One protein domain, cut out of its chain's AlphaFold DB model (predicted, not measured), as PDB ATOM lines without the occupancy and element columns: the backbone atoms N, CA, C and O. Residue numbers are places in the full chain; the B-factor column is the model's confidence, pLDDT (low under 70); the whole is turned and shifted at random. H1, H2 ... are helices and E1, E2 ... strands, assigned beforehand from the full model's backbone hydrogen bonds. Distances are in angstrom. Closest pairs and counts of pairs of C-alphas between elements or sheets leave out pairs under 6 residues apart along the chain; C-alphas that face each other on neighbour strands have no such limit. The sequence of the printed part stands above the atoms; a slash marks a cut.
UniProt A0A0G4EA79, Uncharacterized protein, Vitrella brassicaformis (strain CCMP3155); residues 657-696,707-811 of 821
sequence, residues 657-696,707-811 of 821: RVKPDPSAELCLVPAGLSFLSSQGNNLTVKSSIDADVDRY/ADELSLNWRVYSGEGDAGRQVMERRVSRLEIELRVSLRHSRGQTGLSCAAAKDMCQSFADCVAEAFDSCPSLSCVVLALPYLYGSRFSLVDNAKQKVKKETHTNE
ATOM      1  N   ARG A 657     -61.102  10.351 218.616       90.44
ATOM      2  CA  ARG A 657     -61.714   9.265 219.382       90.44
ATOM      3  C   ARG A 657     -60.682   8.166 219.568       90.44
ATOM      4  O   ARG A 657     -60.101   7.707 218.587       90.44
ATOM      5  N   VAL A 658     -60.447   7.769 220.811       89.44
ATOM      6  CA  VAL A 658     -59.486   6.717 221.152       89.44
ATOM      7  C   VAL A 658     -60.257   5.567 221.763       89.44
ATOM      8  O   VAL A 658     -61.013   5.755 222.712       89.44
ATOM      9  N   LYS A 659     -60.081   4.368 221.211       84.81
ATOM     10  CA  LYS A 659     -60.599   3.162 221.846       84.81
ATOM     11  C   LYS A 659     -59.623   2.773 222.953       84.81
ATOM     12  O   LYS A 659     -58.460   2.545 222.635       84.81
ATOM     13  N   PRO A 660     -60.051   2.742 224.221       80.06
ATOM     14  CA  PRO A 660     -59.181   2.281 225.285       80.06
ATOM     15  C   PRO A 660     -58.909   0.787 225.085       80.06
ATOM     16  O   PRO A 660     -59.834  -0.020 224.998       80.06
ATOM     17  N   ASP A 661     -57.632   0.442 225.003       82.81
ATOM     18  CA  ASP A 661     -57.091  -0.913 225.000       82.81
ATOM     19  C   ASP A 661     -55.830  -0.924 225.889       82.81
ATOM     20  O   ASP A 661     -55.336   0.150 226.231       82.81
ATOM     21  N   PRO A 662     -55.301  -2.082 226.325       80.88
ATOM     22  CA  PRO A 662     -54.146  -2.126 227.231       80.88
ATOM     23  C   PRO A 662     -52.890  -1.413 226.701       80.88
ATOM     24  O   PRO A 662     -52.006  -1.076 227.485       80.88
ATOM     25  N   SER A 663     -52.816  -1.180 225.391       83.31
ATOM     26  CA  SER A 663     -51.742  -0.493 224.674       83.31
ATOM     27  C   SER A 663     -52.152   0.886 224.139       83.31
ATOM     28  O   SER A 663     -51.426   1.465 223.330       83.31
ATOM     29  N   ALA A 664     -53.304   1.422 224.551       87.75
ATOM     30  CA  ALA A 664     -53.826   2.652 223.988       87.75
ATOM     31  C   ALA A 664     -53.015   3.849 224.492       87.75
ATOM     32  O   ALA A 664     -52.935   4.143 225.688       87.75
ATOM     33  N   GLU A 665     -52.425   4.564 223.539       90.62
ATOM     34  CA  GLU A 665     -51.602   5.736 223.801       90.62
ATOM     35  C   GLU A 665     -52.362   7.019 223.455       90.62
ATOM     36  O   GLU A 665     -52.770   7.252 222.312       90.62
ATOM     37  N   LEU A 666     -52.504   7.895 224.445       92.81
ATOM     38  CA  LEU A 666     -52.938   9.273 224.272       92.81
ATOM     39  C   LEU A 666     -51.735  10.140 223.907       92.81
ATOM     40  O   LEU A 666     -50.633   9.962 224.417       92.81
ATOM     41  N   CYS A 667     -51.936  11.100 223.011       93.81
ATOM     42  CA  CYS A 667     -50.861  11.975 222.552       93.81
ATOM     43  C   CYS A 667     -51.158  13.417 222.952       93.81
ATOM     44  O   CYS A 667     -52.247  13.922 222.670       93.81
ATOM     45  N   LEU A 668     -50.178  14.087 223.565       92.50
ATOM     46  CA  LEU A 668     -50.259  15.519 223.863       92.50
ATOM     47  C   LEU A 668     -50.362  16.330 222.560       92.50
ATOM     48  O   LEU A 668     -51.169  17.253 222.449       92.50
ATOM     49  N   VAL A 669     -49.561  15.938 221.566       92.50
ATOM     50  CA  VAL A 669     -49.552  16.484 220.211       92.50
ATOM     51  C   VAL A 669     -50.311  15.535 219.274       92.50
ATOM     52  O   VAL A 669     -49.821  14.433 219.010       92.50
ATOM     53  N   PRO A 670     -51.487  15.932 218.746       92.81
ATOM     54  CA  PRO A 670     -52.249  15.109 217.808       92.81
ATOM     55  C   PRO A 670     -51.490  14.857 216.500       92.81
ATOM     56  O   PRO A 670     -50.792  15.742 216.000       92.81
ATOM     57  N   ALA A 671     -51.702  13.691 215.885       92.38
ATOM     58  CA  ALA A 671     -51.027  13.298 214.641       92.38
ATOM     59  C   ALA A 671     -51.295  14.255 213.485       92.38
ATOM     60  O   ALA A 671     -50.404  14.529 212.676       92.38
ATOM     61  N   GLY A 672     -52.487  14.846 213.469       94.19
ATOM     62  CA  GLY A 672     -52.851  15.904 212.544       94.19
ATOM     63  C   GLY A 672     -51.930  17.123 212.538       94.19
ATOM     64  O   GLY A 672     -51.833  17.799 211.513       94.19
ATOM     65  N   LEU A 673     -51.218  17.398 213.638       95.50
ATOM     66  CA  LEU A 673     -50.300  18.537 213.722       95.50
ATOM     67  C   LEU A 673     -49.135  18.410 212.727       95.50
ATOM     68  O   LEU A 673     -48.639  19.422 212.240       95.50
ATOM     69  N   SER A 674     -48.753  17.181 212.364       95.50
ATOM     70  CA  SER A 674     -47.690  16.911 211.385       95.50
ATOM     71  C   SER A 674     -47.998  17.403 209.965       95.50
ATOM     72  O   SER A 674     -47.079  17.538 209.160       95.50
ATOM     73  N   PHE A 675     -49.265  17.709 209.660       96.06
ATOM     74  CA  PHE A 675     -49.679  18.254 208.366       96.06
ATOM     75  C   PHE A 675     -49.692  19.785 208.318       96.06
ATOM     76  O   PHE A 675     -49.967  20.347 207.263       96.06
ATOM     77  N   LEU A 676     -49.438  20.475 209.432       96.44
ATOM     78  CA  LEU A 676     -49.365  21.936 209.450       96.44
ATOM     79  C   LEU A 676     -47.981  22.428 209.023       96.44
ATOM     80  O   LEU A 676     -46.968  21.764 209.228       96.44
ATOM     81  N   SER A 677     -47.927  23.641 208.474       95.25
ATOM     82  CA  SER A 677     -46.650  24.307 208.222       95.25
ATOM     83  C   SER A 677     -45.980  24.713 209.535       95.25
ATOM     84  O   SER A 677     -46.610  25.314 210.411       95.25
ATOM     85  N   SER A 678     -44.675  24.454 209.638       95.00
ATOM     86  CA  SER A 678     -43.833  24.916 210.750       95.00
ATOM     87  C   SER A 678     -43.509  26.415 210.684       95.00
ATOM     88  O   SER A 678     -42.887  26.949 211.601       95.00
ATOM     89  N   GLN A 679     -43.953  27.109 209.631       94.44
ATOM     90  CA  GLN A 679     -43.888  28.564 209.482       94.44
ATOM     91  C   GLN A 679     -45.257  29.204 209.749       94.44
ATOM     92  O   GLN A 679     -46.288  28.597 209.464       94.44
ATOM     93  N   GLY A 680     -45.268  30.439 210.255       93.50
ATOM     94  CA  GLY A 680     -46.480  31.232 210.490       93.50
ATOM     95  C   GLY A 680     -46.554  31.792 211.909       93.50
ATOM     96  O   GLY A 680     -45.562  31.798 212.636       93.50
ATOM     97  N   ASN A 681     -47.742  32.253 212.297       94.75
ATOM     98  CA  ASN A 681     -47.996  32.827 213.622       94.75
ATOM     99  C   ASN A 681     -47.948  31.768 214.736       94.75
ATOM    100  O   ASN A 681     -48.053  30.564 214.469       94.75
ATOM    101  N   ASN A 682     -47.851  32.235 215.984       96.69
ATOM    102  CA  ASN A 682     -48.016  31.392 217.167       96.69
ATOM    103  C   ASN A 682     -49.375  30.681 217.135       96.69
ATOM    104  O   ASN A 682     -50.384  31.251 216.721       96.69
ATOM    105  N   LEU A 683     -49.383  29.431 217.584       97.75
ATOM    106  CA  LEU A 683     -50.498  28.514 217.441       97.75
ATOM    107  C   LEU A 683     -51.002  28.058 218.810       97.75
ATOM    108  O   LEU A 683     -50.242  27.545 219.636       97.75
ATOM    109  N   THR A 684     -52.309  28.191 219.016       98.12
ATOM    110  CA  THR A 684     -53.033  27.507 220.088       98.12
ATOM    111  C   THR A 684     -53.605  26.206 219.542       98.12
ATOM    112  O   THR A 684     -54.418  26.215 218.614       98.12
ATOM    113  N   VAL A 685     -53.200  25.083 220.123       98.00
ATOM    114  CA  VAL A 685     -53.644  23.749 219.717       98.00
ATOM    115  C   VAL A 685     -54.599  23.207 220.768       98.00
ATOM    116  O   VAL A 685     -54.211  22.999 221.911       98.00
ATOM    117  N   LYS A 686     -55.848  22.962 220.377       97.75
ATOM    118  CA  LYS A 686     -56.848  22.274 221.186       97.75
ATOM    119  C   LYS A 686     -56.952  20.807 220.755       97.75
ATOM    120  O   LYS A 686     -57.090  20.529 219.570       97.75
ATOM    121  N   SER A 687     -56.941  19.873 221.692       96.94
ATOM    122  CA  SER A 687     -57.199  18.452 221.467       96.94
ATOM    123  C   SER A 687     -58.379  18.025 222.332       96.94
ATOM    124  O   SER A 687     -58.285  18.017 223.555       96.94
ATOM    125  N   SER A 688     -59.510  17.725 221.703       96.12
ATOM    126  CA  SER A 688     -60.677  17.125 222.340       96.12
ATOM    127  C   SER A 688     -60.611  15.618 222.116       96.12
ATOM    128  O   SER A 688     -60.813  15.146 220.997       96.12
ATOM    129  N   ILE A 689     -60.296  14.874 223.171       94.38
ATOM    130  CA  ILE A 689     -60.101  13.426 223.141       94.38
ATOM    131  C   ILE A 689     -61.314  12.768 223.782       94.38
ATOM    132  O   ILE A 689     -61.607  13.000 224.954       94.38
ATOM    133  N   ASP A 690     -62.003  11.940 223.009       91.44
ATOM    134  CA  ASP A 690     -63.102  11.106 223.472       91.44
ATOM    135  C   ASP A 690     -62.620   9.659 223.619       91.44
ATOM    136  O   ASP A 690     -62.424   8.946 222.630       91.44
ATOM    137  N   ALA A 691     -62.373   9.249 224.861       87.31
ATOM    138  CA  ALA A 691     -62.004   7.891 225.234       87.31
ATOM    139  C   ALA A 691     -63.251   7.157 225.749       87.31
ATOM    140  O   ALA A 691     -63.392   6.866 226.941       87.31
ATOM    141  N   ASP A 692     -64.200   6.919 224.842       79.06
ATOM    142  CA  ASP A 692     -65.446   6.226 225.161       79.06
ATOM    143  C   ASP A 692     -65.311   4.711 224.968       79.06
ATOM    144  O   ASP A 692     -64.882   4.224 223.916       79.06
ATOM    145  N   VAL A 693     -65.728   3.952 225.983       68.88
ATOM    146  CA  VAL A 693     -65.836   2.492 225.921       68.88
ATOM    147  C   VAL A 693     -67.200   2.175 225.312       68.88
ATOM    148  O   VAL A 693     -68.160   2.024 226.061       68.88
ATOM    149  N   ASP A 694     -67.289   2.171 223.972       64.62
ATOM    150  CA  ASP A 694     -68.500   1.965 223.144       64.62
ATOM    151  C   ASP A 694     -69.757   1.544 223.949       64.62
ATOM    152  O   ASP A 694     -70.082   0.361 224.078       64.62
ATOM    153  N   ARG A 695     -70.509   2.526 224.474       57.56
ATOM    154  CA  ARG A 695     -71.727   2.281 225.280       57.56
ATOM    155  C   ARG A 695     -72.882   1.651 224.492       57.56
ATOM    156  O   ARG A 695     -73.911   1.306 225.067       57.56
ATOM    157  N   TYR A 696     -72.750   1.526 223.171       55.00
ATOM    158  CA  TYR A 696     -73.861   1.227 222.268       55.00
ATOM    159  C   TYR A 696     -74.025  -0.247 221.886       55.00
ATOM    160  O   TYR A 696     -74.959  -0.572 221.154       55.00
ATOM    161  N   ALA A 707     -62.291  -5.204 232.158       61.56
ATOM    162  CA  ALA A 707     -62.077  -3.763 232.314       61.56
ATOM    163  C   ALA A 707     -60.868  -3.410 233.208       61.56
ATOM    164  O   ALA A 707     -60.419  -2.267 233.206       61.56
ATOM    165  N   ASP A 708     -60.344  -4.388 233.947       66.75
ATOM    166  CA  ASP A 708     -59.170  -4.262 234.805       66.75
ATOM    167  C   ASP A 708     -57.843  -4.230 234.011       66.75
ATOM    168  O   ASP A 708     -56.814  -3.873 234.576       66.75
ATOM    169  N   GLU A 709     -57.856  -4.528 232.704       73.88
ATOM    170  CA  GLU A 709     -56.679  -4.456 231.815       73.88
ATOM    171  C   GLU A 709     -56.592  -3.150 231.005       73.88
ATOM    172  O   GLU A 709     -55.621  -2.932 230.280       73.88
ATOM    173  N   LEU A 710     -57.589  -2.264 231.096       81.12
ATOM    174  CA  LEU A 710     -57.568  -1.006 230.349       81.12
ATOM    175  C   LEU A 710     -56.549  -0.044 230.967       81.12
ATOM    176  O   LEU A 710     -56.724   0.413 232.096       81.12
ATOM    177  N   SER A 711     -55.518   0.306 230.198       84.50
ATOM    178  CA  SER A 711     -54.539   1.329 230.559       84.50
ATOM    179  C   SER A 711     -54.525   2.423 229.489       84.50
ATOM    180  O   SER A 711     -54.669   2.135 228.306       84.50
ATOM    181  N   LEU A 712     -54.420   3.688 229.902       88.62
ATOM    182  CA  LEU A 712     -54.217   4.816 228.992       88.62
ATOM    183  C   LEU A 712     -52.924   5.502 229.395       88.62
ATOM    184  O   LEU A 712     -52.859   6.138 230.446       88.62
ATOM    185  N   ASN A 713     -51.907   5.382 228.554       91.56
ATOM    186  CA  ASN A 713     -50.637   6.064 228.765       91.56
ATOM    187  C   ASN A 713     -50.553   7.284 227.857       91.56
ATOM    188  O   ASN A 713     -51.083   7.280 226.748       91.56
ATOM    189  N   TRP A 714     -49.897   8.335 228.327       94.81
ATOM    190  CA  TRP A 714     -49.608   9.509 227.522       94.81
ATOM    191  C   TRP A 714     -48.221   9.410 226.900       94.81
ATOM    192  O   TRP A 714     -47.286   8.868 227.486       94.81
ATOM    193  N   ARG A 715     -48.093  10.007 225.717       94.94
ATOM    194  CA  ARG A 715     -46.821  10.357 225.088       94.94
ATOM    195  C   ARG A 715     -46.882  11.775 224.534       94.94
ATOM    196  O   ARG A 715     -47.961  12.286 224.220       94.94
ATOM    197  N   VAL A 716     -45.725  12.410 224.361       93.62
ATOM    198  CA  VAL A 716     -45.671  13.776 223.818       93.62
ATOM    199  C   VAL A 716     -46.125  13.810 222.357       93.62
ATOM    200  O   VAL A 716     -47.028  14.571 222.014       93.62
ATOM    201  N   TYR A 717     -45.552  12.958 221.505       92.19
ATOM    202  CA  TYR A 717     -45.785  12.966 220.059       92.19
ATOM    203  C   TYR A 717     -46.459  11.693 219.575       92.19
ATOM    204  O   TYR A 717     -46.102  10.593 219.988       92.19
ATOM    205  N   SER A 718     -47.391  11.831 218.638       83.00
ATOM    206  CA  SER A 718     -47.942  10.695 217.909       83.00
ATOM    207  C   SER A 718     -47.049  10.287 216.724       83.00
ATOM    208  O   SER A 718     -46.925  11.050 215.764       83.00
ATOM    209  N   GLY A 719     -46.500   9.072 216.748       77.44
ATOM    210  CA  GLY A 719     -45.708   8.499 215.650       77.44
ATOM    211  C   GLY A 719     -44.241   8.950 215.602       77.44
ATOM    212  O   GLY A 719     -43.802   9.785 216.384       77.44
ATOM    213  N   GLU A 720     -43.477   8.380 214.666       71.25
ATOM    214  CA  GLU A 720     -42.013   8.545 214.556       71.25
ATOM    215  C   GLU A 720     -41.567   9.781 213.738       71.25
ATOM    216  O   GLU A 720     -40.387   9.941 213.442       71.25
ATOM    217  N   GLY A 721     -42.489  10.657 213.325       74.62
ATOM    218  CA  GLY A 721     -42.193  11.748 212.387       74.62
ATOM    219  C   GLY A 721     -41.792  13.077 213.039       74.62
ATOM    220  O   GLY A 721     -42.512  13.609 213.882       74.62
ATOM    221  N   ASP A 722     -40.720  13.701 212.538       87.31
ATOM    222  CA  ASP A 722     -40.237  15.010 213.016       87.31
ATOM    223  C   ASP A 722     -41.136  16.196 212.636       87.31
ATOM    224  O   ASP A 722     -41.024  17.272 213.217       87.31
ATOM    225  N   ALA A 723     -42.043  16.042 211.667       90.50
ATOM    226  CA  ALA A 723     -42.850  17.160 211.170       90.50
ATOM    227  C   ALA A 723     -43.746  17.772 212.264       90.50
ATOM    228  O   ALA A 723     -43.775  18.991 212.434       90.50
ATOM    229  N   GLY A 724     -44.425  16.933 213.057       91.69
ATOM    230  CA  GLY A 724     -45.244  17.402 214.182       91.69
ATOM    231  C   GLY A 724     -44.400  18.067 215.272       91.69
ATOM    232  O   GLY A 724     -44.788  19.110 215.798       91.69
ATOM    233  N   ARG A 725     -43.208  17.518 215.538       94.00
ATOM    234  CA  ARG A 725     -42.220  18.082 216.467       94.00
ATOM    235  C   ARG A 725     -41.761  19.473 216.025       94.00
ATOM    236  O   ARG A 725     -41.793  20.404 216.820       94.00
ATOM    237  N   GLN A 726     -41.449  19.663 214.745       94.50
ATOM    238  CA  GLN A 726     -41.040  20.970 214.218       94.50
ATOM    239  C   GLN A 726     -42.134  22.037 214.341       94.50
ATOM    240  O   GLN A 726     -41.828  23.199 214.612       94.50
ATOM    241  N   VAL A 727     -43.406  21.679 214.131       95.38
ATOM    242  CA  VAL A 727     -44.531  22.609 214.344       95.38
ATOM    243  C   VAL A 727     -44.662  22.946 215.828       95.38
ATOM    244  O   VAL A 727     -44.809  24.120 216.178       95.38
ATOM    245  N   MET A 728     -44.565  21.930 216.688       95.00
ATOM    246  CA  MET A 728     -44.623  22.072 218.140       95.00
ATOM    247  C   MET A 728     -43.546  23.033 218.665       95.00
ATOM    248  O   MET A 728     -43.875  23.992 219.354       95.00
ATOM    249  N   GLU A 729     -42.288  22.835 218.270       94.81
ATOM    250  CA  GLU A 729     -41.135  23.625 218.726       94.81
ATOM    251  C   GLU A 729     -41.132  25.076 218.225       94.81
ATOM    252  O   GLU A 729     -40.578  25.958 218.885       94.81
ATOM    253  N   ARG A 730     -41.687  25.332 217.033       95.44
ATOM    254  CA  ARG A 730     -41.584  26.647 216.376       95.44
ATOM    255  C   ARG A 730     -42.805  27.527 216.550       95.44
ATOM    256  O   ARG A 730     -42.667  28.747 216.520       95.44
ATOM    257  N   ARG A 731     -43.995  26.931 216.645       96.19
ATOM    258  CA  ARG A 731     -45.258  27.677 216.567       96.19
ATOM    259  C   ARG A 731     -46.156  27.471 217.766       96.19
ATOM    260  O   ARG A 731     -46.882  28.395 218.113       96.19
ATOM    261  N   VAL A 732     -46.175  26.287 218.374       97.19
ATOM    262  CA  VAL A 732     -47.154  26.005 219.427       97.19
ATOM    263  C   VAL A 732     -46.756  26.739 220.700       97.19
ATOM    264  O   VAL A 732     -45.722  26.455 221.302       97.19
ATOM    265  N   SER A 733     -47.594  27.694 221.099       97.00
ATOM    266  CA  SER A 733     -47.422  28.451 222.339       97.00
ATOM    267  C   SER A 733     -48.348  27.966 223.446       97.00
ATOM    268  O   SER A 733     -48.025  28.102 224.624       97.00
ATOM    269  N   ARG A 734     -49.498  27.386 223.088       97.44
ATOM    270  CA  ARG A 734     -50.507  26.928 224.044       97.44
ATOM    271  C   ARG A 734     -51.144  25.621 223.597       97.44
ATOM    272  O   ARG A 734     -51.591  25.514 222.456       97.44
ATOM    273  N   LEU A 735     -51.231  24.667 224.519       97.19
ATOM    274  CA  LEU A 735     -51.968  23.417 224.356       97.19
ATOM    275  C   LEU A 735     -53.209  23.420 225.250       97.19
ATOM    276  O   LEU A 735     -53.122  23.717 226.435       97.19
ATOM    277  N   GLU A 736     -54.362  23.074 224.690       97.19
ATOM    278  CA  GLU A 736     -55.622  22.904 225.414       97.19
ATOM    279  C   GLU A 736     -56.122  21.480 225.208       97.19
ATOM    280  O   GLU A 736     -56.441  21.084 224.095       97.19
ATOM    281  N   ILE A 737     -56.207  20.693 226.266       96.19
ATOM    282  CA  ILE A 737     -56.584  19.288 226.203       96.19
ATOM    283  C   ILE A 737     -57.913  19.139 226.921       96.19
ATOM    284  O   ILE A 737     -58.029  19.432 228.104       96.19
ATOM    285  N   GLU A 738     -58.930  18.711 226.191       95.06
ATOM    286  CA  GLU A 738     -60.238  18.366 226.728       95.06
ATOM    287  C   GLU A 738     -60.379  16.851 226.655       95.06
ATOM    288  O   GLU A 738     -60.567  16.298 225.572       95.06
ATOM    289  N   LEU A 739     -60.269  16.177 227.795       92.38
ATOM    290  CA  LEU A 739     -60.338  14.723 227.860       92.38
ATOM    291  C   LEU A 739     -61.702  14.292 228.406       92.38
ATOM    292  O   LEU A 739     -62.076  14.602 229.537       92.38
ATOM    293  N   ARG A 740     -62.442  13.548 227.587       90.19
ATOM    294  CA  ARG A 740     -63.715  12.922 227.942       90.19
ATOM    295  C   ARG A 740     -63.459  11.436 228.144       90.19
ATOM    296  O   ARG A 740     -63.182  10.717 227.192       90.19
ATOM    297  N   VAL A 741     -63.517  10.997 229.395       85.56
ATOM    298  CA  VAL A 741     -63.314   9.601 229.795       85.56
ATOM    299  C   VAL A 741     -64.524   9.156 230.601       85.56
ATOM    300  O   VAL A 741     -64.927   9.836 231.545       85.56
ATOM    301  N   SER A 742     -65.085   7.998 230.257       78.25
ATOM    302  CA  SER A 742     -66.078   7.332 231.103       78.25
ATOM    303  C   SER A 742     -65.372   6.587 232.241       78.25
ATOM    304  O   SER A 742     -64.687   5.587 232.007       78.25
ATOM    305  N   LEU A 743     -65.550   7.052 233.481       75.69
ATOM    306  CA  LEU A 743     -65.141   6.296 234.665       75.69
ATOM    307  C   LEU A 743     -66.126   5.164 234.963       75.69
ATOM    308  O   LEU A 743     -67.339   5.281 234.746       75.69
ATOM    309  N   ARG A 744     -65.594   4.071 235.509       68.75
ATOM    310  CA  ARG A 744     -66.395   2.939 235.972       68.75
ATOM    311  C   ARG A 744     -67.279   3.382 237.146       68.75
ATOM    312  O   ARG A 744     -66.767   3.801 238.179       68.75
ATOM    313  N   HIS A 745     -68.598   3.266 237.004       63.97
ATOM    314  CA  HIS A 745     -69.528   3.433 238.127       63.97
ATOM    315  C   HIS A 745     -69.814   2.064 238.760       63.97
ATOM    316  O   HIS A 745     -69.843   1.048 238.063       63.97
ATOM    317  N   SER A 746     -70.070   2.037 240.071       55.16
ATOM    318  CA  SER A 746     -70.223   0.841 240.927       55.16
ATOM    319  C   SER A 746     -71.317  -0.166 240.516       55.16
ATOM    320  O   SER A 746     -71.460  -1.204 241.153       55.16
ATOM    321  N   ARG A 747     -72.069   0.077 239.434       58.59
ATOM    322  CA  ARG A 747     -73.123  -0.809 238.908       58.59
ATOM    323  C   ARG A 747     -72.749  -1.469 237.577       58.59
ATOM    324  O   ARG A 747     -73.462  -1.319 236.589       58.59
ATOM    325  N   GLY A 748     -71.626  -2.188 237.542       61.00
ATOM    326  CA  GLY A 748     -71.287  -3.080 236.421       61.00
ATOM    327  C   GLY A 748     -71.022  -2.386 235.079       61.00
ATOM    328  O   GLY A 748     -71.113  -3.026 234.036       61.00
ATOM    329  N   GLN A 749     -70.710  -1.089 235.082       61.66
ATOM    330  CA  GLN A 749     -70.401  -0.356 233.854       61.66
ATOM    331  C   GLN A 749     -68.957  -0.598 233.390       61.66
ATOM    332  O   GLN A 749     -68.062  -0.911 234.180       61.66
ATOM    333  N   THR A 750     -68.745  -0.445 232.086       65.19
ATOM    334  CA  THR A 750     -67.441  -0.392 231.425       65.19
ATOM    335  C   THR A 750     -66.824   1.000 231.610       65.19
ATOM    336  O   THR A 750     -67.513   2.014 231.506       65.19
ATOM    337  N   GLY A 751     -65.534   1.069 231.935       75.38
ATOM    338  CA  GLY A 751     -64.827   2.329 232.172       75.38
ATOM    339  C   GLY A 751     -63.451   2.105 232.791       75.38
ATOM    340  O   GLY A 751     -63.152   0.997 233.240       75.38
ATOM    341  N   LEU A 752     -62.628   3.154 232.822       80.81
ATOM    342  CA  LEU A 752     -61.310   3.109 233.462       80.81
ATOM    343  C   LEU A 752     -61.444   2.903 234.977       80.81
ATOM    344  O   LEU A 752     -62.302   3.515 235.623       80.81
ATOM    345  N   SER A 753     -60.585   2.049 235.540       84.31
ATOM    346  CA  SER A 753     -60.453   1.893 236.991       84.31
ATOM    347  C   SER A 753     -59.826   3.150 237.614       84.31
ATOM    348  O   SER A 753     -59.118   3.896 236.940       84.31
ATOM    349  N   CYS A 754     -60.038   3.388 238.913       82.12
ATOM    350  CA  CYS A 754     -59.411   4.526 239.602       82.12
ATOM    351  C   CYS A 754     -57.874   4.463 239.559       82.12
ATOM    352  O   CYS A 754     -57.227   5.502 239.450       82.12
ATOM    353  N   ALA A 755     -57.295   3.259 239.628       85.19
ATOM    354  CA  ALA A 755     -55.852   3.061 239.506       85.19
ATOM    355  C   ALA A 755     -55.364   3.442 238.101       85.19
ATOM    356  O   ALA A 755     -54.490   4.292 237.977       85.19
ATOM    357  N   ALA A 756     -56.017   2.933 237.052       85.50
ATOM    358  CA  ALA A 756     -55.670   3.266 235.672       85.50
ATOM    359  C   ALA A 756     -55.874   4.758 235.356       85.50
ATOM    360  O   ALA A 756     -55.070   5.360 234.650       85.50
ATOM    361  N   ALA A 757     -56.912   5.390 235.916       85.00
ATOM    362  CA  ALA A 757     -57.114   6.832 235.801       85.00
ATOM    363  C   ALA A 757     -55.983   7.618 236.486       85.00
ATOM    364  O   ALA A 757     -55.508   8.611 235.934       85.00
ATOM    365  N   LYS A 758     -55.513   7.168 237.658       85.25
ATOM    366  CA  LYS A 758     -54.371   7.772 238.357       85.25
ATOM    367  C   LYS A 758     -53.080   7.627 237.549       85.25
ATOM    368  O   LYS A 758     -52.368   8.617 237.393       85.25
ATOM    369  N   ASP A 759     -52.815   6.443 237.007       88.62
ATOM    370  CA  ASP A 759     -51.632   6.169 236.185       88.62
ATOM    371  C   ASP A 759     -51.650   7.004 234.897       88.62
ATOM    372  O   ASP A 759     -50.654   7.644 234.558       88.62
ATOM    373  N   MET A 760     -52.816   7.128 234.256       89.88
ATOM    374  CA  MET A 760     -53.031   8.024 233.117       89.88
ATOM    375  C   MET A 760     -52.717   9.483 233.476       89.88
ATOM    376  O   MET A 760     -52.028  10.173 232.727       89.88
ATOM    377  N   CYS A 761     -53.190   9.976 234.624       87.44
ATOM    378  CA  CYS A 761     -52.918  11.346 235.073       87.44
ATOM    379  C   CYS A 761     -51.434  11.569 235.403       87.44
ATOM    380  O   CYS A 761     -50.888  12.638 235.123       87.44
ATOM    381  N   GLN A 762     -50.773  10.567 235.983       89.81
ATOM    382  CA  GLN A 762     -49.346  10.622 236.281       89.81
ATOM    383  C   GLN A 762     -48.517  10.666 234.993       89.81
ATOM    384  O   GLN A 762     -47.646  11.527 234.853       89.81
ATOM    385  N   SER A 763     -48.845   9.801 234.035       93.56
ATOM    386  CA  SER A 763     -48.230   9.771 232.709       93.56
ATOM    387  C   SER A 763     -48.462  11.080 231.940       93.56
ATOM    388  O   SER A 763     -47.546  11.580 231.285       93.56
ATOM    389  N   PHE A 764     -49.640  11.702 232.079       93.19
ATOM    390  CA  PHE A 764     -49.915  13.031 231.524       93.19
ATOM    391  C   PHE A 764     -48.964  14.096 232.080       93.19
ATOM    392  O   PHE A 764     -48.365  14.844 231.310       93.19
ATOM    393  N   ALA A 765     -48.808  14.162 233.407       90.81
ATOM    394  CA  ALA A 765     -47.917  15.130 234.047       90.81
ATOM    395  C   ALA A 765     -46.460  14.961 233.582       90.81
ATOM    396  O   ALA A 765     -45.775  15.955 233.334       90.81
ATOM    397  N   ASP A 766     -46.015  13.713 233.403       92.81
ATOM    398  CA  ASP A 766     -44.679  13.394 232.892       92.81
ATOM    399  C   ASP A 766     -44.500  13.866 231.443       92.81
ATOM    400  O   ASP A 766     -43.513  14.530 231.127       92.81
ATOM    401  N   CYS A 767     -45.502  13.644 230.588       94.38
ATOM    402  CA  CYS A 767     -45.499  14.143 229.211       94.38
ATOM    403  C   CYS A 767     -45.509  15.671 229.128       94.38
ATOM    404  O   CYS A 767     -44.877  16.247 228.245       94.38
ATOM    405  N   VAL A 768     -46.228  16.352 230.023       93.94
ATOM    406  CA  VAL A 768     -46.248  17.821 230.058       93.94
ATOM    407  C   VAL A 768     -44.883  18.374 230.464       93.94
ATOM    408  O   VAL A 768     -44.421  19.335 229.849       93.94
ATOM    409  N   ALA A 769     -44.220  17.762 231.449       92.25
ATOM    410  CA  ALA A 769     -42.857  18.130 231.825       92.25
ATOM    411  C   ALA A 769     -41.889  17.953 230.641       92.25
ATOM    412  O   ALA A 769     -41.206  18.905 230.264       92.25
ATOM    413  N   GLU A 770     -41.924  16.791 229.979       94.44
ATOM    414  CA  GLU A 770     -41.110  16.517 228.786       94.44
ATOM    415  C   GLU A 770     -41.385  17.518 227.648       94.44
ATOM    416  O   GLU A 770     -40.456  17.994 226.988       94.44
ATOM    417  N   ALA A 771     -42.650  17.889 227.428       94.38
ATOM    418  CA  ALA A 771     -43.034  18.856 226.404       94.38
ATOM    419  C   ALA A 771     -42.503  20.266 226.699       94.38
ATOM    420  O   ALA A 771     -42.027  20.934 225.782       94.38
ATOM    421  N   PHE A 772     -42.544  20.722 227.956       94.38
ATOM    422  CA  PHE A 772     -41.993  22.025 228.346       94.38
ATOM    423  C   PHE A 772     -40.469  22.096 228.242       94.38
ATOM    424  O   PHE A 772     -39.944  23.176 227.945       94.38
ATOM    425  N   ASP A 773     -39.786  20.980 228.493       92.38
ATOM    426  CA  ASP A 773     -38.333  20.865 228.354       92.38
ATOM    427  C   ASP A 773     -37.920  20.819 226.878       92.38
ATOM    428  O   ASP A 773     -36.935  21.446 226.483       92.38
ATOM    429  N   SER A 774     -38.708  20.136 226.045       92.19
ATOM    430  CA  SER A 774     -38.422  19.965 224.617       92.19
ATOM    431  C   SER A 774     -38.864  21.149 223.748       92.19
ATOM    432  O   SER A 774     -38.311  21.342 222.669       92.19
ATOM    433  N   CYS A 775     -39.857  21.939 224.180       94.19
ATOM    434  CA  CYS A 775     -40.494  22.975 223.354       94.19
ATOM    435  C   CYS A 775     -40.401  24.359 224.017       94.19
ATOM    436  O   CYS A 775     -41.290  24.744 224.782       94.19
ATOM    437  N   PRO A 776     -39.368  25.164 223.701       90.81
ATOM    438  CA  PRO A 776     -39.187  26.484 224.302       90.81
ATOM    439  C   PRO A 776     -40.334  27.469 224.032       90.81
ATOM    440  O   PRO A 776     -40.562  28.362 224.846       90.81
ATOM    441  N   SER A 777     -41.049  27.319 222.910       93.00
ATOM    442  CA  SER A 777     -42.194  28.164 222.542       93.00
ATOM    443  C   SER A 777     -43.439  27.905 223.389       93.00
ATOM    444  O   SER A 777     -44.280  28.797 223.505       93.00
ATOM    445  N   LEU A 778     -43.565  26.710 223.977       96.31
ATOM    446  CA  LEU A 778     -44.724  26.313 224.767       96.31
ATOM    447  C   LEU A 778     -44.710  27.053 226.108       96.31
ATOM    448  O   LEU A 778     -43.848  26.819 226.962       96.31
ATOM    449  N   SER A 779     -45.684  27.938 226.303       94.62
ATOM    450  CA  SER A 779     -45.848  28.705 227.537       94.62
ATOM    451  C   SER A 779     -46.934  28.142 228.447       94.62
ATOM    452  O   SER A 779     -46.848  28.327 229.656       94.62
ATOM    453  N   CYS A 780     -47.930  27.443 227.894       94.25
ATOM    454  CA  CYS A 780     -49.098  27.008 228.654       94.25
ATOM    455  C   CYS A 780     -49.648  25.659 228.168       94.25
ATOM    456  O   CYS A 780     -49.824  25.442 226.966       94.25
ATOM    457  N   VAL A 781     -49.987  24.787 229.120       94.62
ATOM    458  CA  VAL A 781     -50.807  23.590 228.896       94.62
ATOM    459  C   VAL A 781     -52.027  23.666 229.810       94.62
ATOM    460  O   VAL A 781     -51.891  23.862 231.019       94.62
ATOM    461  N   VAL A 782     -53.212  23.520 229.222       93.06
ATOM    462  CA  VAL A 782     -54.502  23.508 229.916       93.06
ATOM    463  C   VAL A 782     -55.115  22.124 229.788       93.06
ATOM    464  O   VAL A 782     -55.270  21.640 228.671       93.06
ATOM    465  N   LEU A 783     -55.505  21.511 230.904       91.50
ATOM    466  CA  LEU A 783     -56.281  20.270 230.917       91.50
ATOM    467  C   LEU A 783     -57.690  20.547 231.453       91.50
ATOM    468  O   LEU A 783     -57.853  21.132 232.524       91.50
ATOM    469  N   ALA A 784     -58.698  20.120 230.697       90.38
ATOM    470  CA  ALA A 784     -60.112  20.184 231.035       90.38
ATOM    471  C   ALA A 784     -60.704  18.769 231.055       90.38
ATOM    472  O   ALA A 784     -60.561  18.008 230.095       90.38
ATOM    473  N   LEU A 785     -61.389  18.433 232.147       87.19
ATOM    474  CA  LEU A 785     -61.939  17.099 232.411       87.19
ATOM    475  C   LEU A 785     -63.438  17.204 232.723       87.19
ATOM    476  O   LEU A 785     -63.840  17.089 233.878       87.19
ATOM    477  N   PRO A 786     -64.291  17.447 231.712       80.44
ATOM    478  CA  PRO A 786     -65.692  17.819 231.923       80.44
ATOM    479  C   PRO A 786     -66.580  16.732 232.557       80.44
ATOM    480  O   PRO A 786     -67.710  17.035 232.925       80.44
ATOM    481  N   TYR A 787     -66.116  15.480 232.672       73.50
ATOM    482  CA  TYR A 787     -66.950  14.338 233.088       73.50
ATOM    483  C   TYR A 787     -66.375  13.488 234.232       73.50
ATOM    484  O   TYR A 787     -66.891  12.401 234.494       73.50
ATOM    485  N   LEU A 788     -65.349  13.957 234.948       67.69
ATOM    486  CA  LEU A 788     -64.868  13.272 236.157       67.69
ATOM    487  C   LEU A 788     -65.742  13.644 237.364       67.69
ATOM    488  O   LEU A 788     -65.321  14.355 238.272       67.69
ATOM    489  N   TYR A 789     -66.992  13.181 237.369       56.69
ATOM    490  CA  TYR A 789     -67.877  13.347 238.520       56.69
ATOM    491  C   TYR A 789     -67.391  12.483 239.695       56.69
ATOM    492  O   TYR A 789     -67.328  11.259 239.596       56.69
ATOM    493  N   GLY A 790     -67.084  13.120 240.827       57.44
ATOM    494  CA  GLY A 790     -67.042  12.460 242.139       57.44
ATOM    495  C   GLY A 790     -65.701  11.886 242.602       57.44
ATOM    496  O   GLY A 790     -65.652  11.254 243.655       57.44
ATOM    497  N   SER A 791     -64.603  12.102 241.881       53.91
ATOM    498  CA  SER A 791     -63.298  11.576 242.289       53.91
ATOM    499  C   SER A 791     -62.459  12.680 242.955       53.91
ATOM    500  O   SER A 791     -62.066  13.622 242.277       53.91
ATOM    501  N   ARG A 792     -62.169  12.570 244.266       56.34
ATOM    502  CA  ARG A 792     -61.298  13.482 245.058       56.34
ATOM    503  C   ARG A 792     -59.809  13.423 244.639       56.34
ATOM    504  O   ARG A 792     -58.917  13.459 245.483       56.34
ATOM    505  N   PHE A 793     -59.518  13.245 243.355       61.50
ATOM    506  CA  PHE A 793     -58.156  13.184 242.839       61.50
ATOM    507  C   PHE A 793     -57.733  14.576 242.379       61.50
ATOM    508  O   PHE A 793     -58.140  15.023 241.315       61.50
ATOM    509  N   SER A 794     -56.878  15.233 243.166       63.91
ATOM    510  CA  SER A 794     -56.247  16.491 242.768       63.91
ATOM    511  C   SER A 794     -55.155  16.219 241.730       63.91
ATOM    512  O   SER A 794     -53.995  15.943 242.049       63.91
ATOM    513  N   LEU A 795     -55.529  16.264 240.452       63.81
ATOM    514  CA  LEU A 795     -54.594  16.257 239.316       63.81
ATOM    515  C   LEU A 795     -53.618  17.436 239.377       63.81
ATOM    516  O   LEU A 795     -52.467  17.342 238.944       63.81
ATOM    517  N   VAL A 796     -54.101  18.535 239.949       62.00
ATOM    518  CA  VAL A 796     -53.383  19.791 240.129       62.00
ATOM    519  C   VAL A 796     -52.110  19.586 240.946       62.00
ATOM    520  O   VAL A 796     -51.064  20.137 240.600       62.00
ATOM    521  N   ASP A 797     -52.169  18.766 241.996       69.69
ATOM    522  CA  ASP A 797     -51.034  18.572 242.901       69.69
ATOM    523  C   ASP A 797     -49.902  17.765 242.252       69.69
ATOM    524  O   ASP A 797     -48.731  18.117 242.407       69.69
ATOM    525  N   ASN A 798     -50.230  16.751 241.444       67.56
ATOM    526  CA  ASN A 798     -49.226  15.961 240.720       67.56
ATOM    527  C   ASN A 798     -48.519  16.787 239.631       67.56
ATOM    528  O   ASN A 798     -47.304  16.674 239.459       67.56
ATOM    529  N   ALA A 799     -49.257  17.646 238.919       63.34
ATOM    530  CA  ALA A 799     -48.683  18.517 237.893       63.34
ATOM    531  C   ALA A 799     -47.787  19.612 238.504       63.34
ATOM    532  O   ALA A 799     -46.658  19.815 238.047       63.34
ATOM    533  N   LYS A 800     -48.240  20.264 239.587       67.62
ATOM    534  CA  LYS A 800     -47.477  21.315 240.287       67.62
ATOM    535  C   LYS A 800     -46.160  20.817 240.883       67.62
ATOM    536  O   LYS A 800     -45.207  21.586 240.958       67.62
ATOM    537  N   GLN A 801     -46.083  19.555 241.308       72.44
ATOM    538  CA  GLN A 801     -44.837  18.993 241.841       72.44
ATOM    539  C   GLN A 801     -43.743  18.830 240.778       72.44
ATOM    540  O   GLN A 801     -42.560  18.914 241.113       72.44
ATOM    541  N   LYS A 802     -44.113  18.600 239.512       73.69
ATOM    542  CA  LYS A 802     -43.153  18.290 238.441       73.69
ATOM    543  C   LYS A 802     -42.840  19.469 237.522       73.69
ATOM    544  O   LYS A 802     -41.751  19.508 236.958       73.69
ATOM    545  N   VAL A 803     -43.739  20.446 237.391       69.38
ATOM    546  CA  VAL A 803     -43.607  21.526 236.400       69.38
ATOM    547  C   VAL A 803     -43.449  22.890 237.081       69.38
ATOM    548  O   VAL A 803     -44.308  23.324 237.840       69.38
ATOM    549  N   LYS A 804     -42.343  23.595 236.792       64.81
ATOM    550  CA  LYS A 804     -42.066  24.955 237.312       64.81
ATOM    551  C   LYS A 804     -42.733  26.088 236.510       64.81
ATOM    552  O   LYS A 804     -42.734  27.223 236.976       64.81
ATOM    553  N   LYS A 805     -43.237  25.805 235.304       66.62
ATOM    554  CA  LYS A 805     -43.955  26.751 234.422       66.62
ATOM    555  C   LYS A 805     -45.471  26.712 234.685       66.62
ATOM    556  O   LYS A 805     -45.967  25.747 235.254       66.62
ATOM    557  N   GLU A 806     -46.198  27.755 234.276       63.38
ATOM    558  CA  GLU A 806     -47.644  27.901 234.514       63.38
ATOM    559  C   GLU A 806     -48.468  26.761 233.877       63.38
ATOM    560  O   GLU A 806     -48.667  26.698 232.663       63.38
ATOM    561  N   THR A 807     -48.980  25.859 234.715       59.47
ATOM    562  CA  THR A 807     -49.976  24.841 234.350       59.47
ATOM    563  C   THR A 807     -51.331  25.221 234.936       59.47
ATOM    564  O   THR A 807     -51.449  25.378 236.155       59.47
ATOM    565  N   HIS A 808     -52.359  25.331 234.092       61.97
ATOM    566  CA  HIS A 808     -53.729  25.610 234.530       61.97
ATOM    567  C   HIS A 808     -54.612  24.373 234.351       61.97
ATOM    568  O   HIS A 808     -54.742  23.828 233.258       61.97
ATOM    569  N   THR A 809     -55.255  23.952 235.429       56.94
ATOM    570  CA  THR A 809     -56.251  22.877 235.452       56.94
ATOM    571  C   THR A 809     -57.595  23.497 235.796       56.94
ATOM    572  O   THR A 809     -57.757  24.033 236.891       56.94
ATOM    573  N   ASN A 810     -58.544  23.443 234.864       53.12
ATOM    574  CA  ASN A 810     -59.911  23.885 235.120       53.12
ATOM    575  C   ASN A 810     -60.737  22.657 235.504       53.12
ATOM    576  O   ASN A 810     -61.276  21.966 234.637       53.12
ATOM    577  N   GLU A 811     -60.808  22.377 236.802       51.75
ATOM    578  CA  GLU A 811     -61.860  21.525 237.351       51.75
ATOM    579  C   GLU A 811     -63.137  22.372 237.375       51.75
ATOM    580  O   GLU A 811     -63.146  23.485 237.897       51.75
TER     581      GLU A 811
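AT A GLANCE: This is residues 657 to 696 and 707 to 811 of the 821 residues of an uncharacterized protein of Vitrella brassicaformis (strain CCMP3155) (UniProt A0A0G4EA79). A parallel sheet of four strands, E2, E4, E5 and E6, makes a long wall, and over part of it a small parallel sheet of two strands, E1 and E3, makes a partial sandwich. The long helix H3 lies alongside E3, H4 packs on H3, and H1 and H2 sit together near one end. The printed part has 145 residues, with four named helices and six named strands, along the chain E1 H1 E2 E3 H2 E4 H3 E5 H4 E6; its class is mixed. It is compact, with a radius of gyration of the C-alphas of 15.4 A, yet elongated, spanning 51 by 31 by 21 A.

HOW THE PARTS SIT: Begin with the sheet, in the order E2, residues 683 to 691, E4, residues 732 to 741, E5, residues 780 to 784, and E6, residues 807 to 810. Look for N 687 and O 736 at 2.7 A between E2 and E4, N 737 and O 782 at 2.7 A between E4 and E5, and N 808 and O 781 at 3.4 A between E5 and E6. E1, residues 664 to 669, and E3, residues 712 to 717, are parallel, with N 666 and O 713 at 2.8 A. The two sheets form a sandwich, two sheets face to face, 10.9 A centre to centre. H3, residues 754 to 774, is near E3, the closest C-alphas being those of Asn 713 and Met 760 at 5.3 A; it only grazes the larger sheet. H4, residues 795 to 802, only grazes that sheet too. It touches residues 761 to 769 of H3 at a steep tilt of 41 degrees, the same way, closest at C-alphas Ala 765 and Ala 799, 5.2 A. E4, H3, E5 and E5, H4, E6 are strand-helix-strand units, parallel neighbours joined through a helix, with right-handed crossovers. H1, residues 671 to 675, touches H2, residues 722 to 731, closest at C-alphas Ser 674 and Gly 724, 3.7 A. H2 stands up from the larger sheet. H2 and H3 have every O i to N i+4 pair within hydrogen-bond range; H4 has 3 of 4, and H1 0 of 1, but 2 of 2 O i to N i+3 pairs.

IN THESE COORDINATES: Find C-alpha 664 at (-53.826, 2.652, 223.988), where E1 begins. E2 runs 24.9 A and E4 25.3 A. H3 runs 30.1 A from C-alpha 754 at (-59.411, 4.526, 239.602). E6 ends at C-alpha 810, (-59.911, 23.885, 235.120).

THE WHOLE: The C-alphas of Gln 679 and Arg 747, the two farthest apart, are 50.8 A apart. Residues 697 to 706 are not printed, and C-alphas 696 and 707 are 16.3 A apart across the cut. The link E4 to H3 is long, residues 742 to 753. Confidence is under 70 at residues 693 to 696, 707 to 708, 744 to 750, 788 to 800 and 803 to 811.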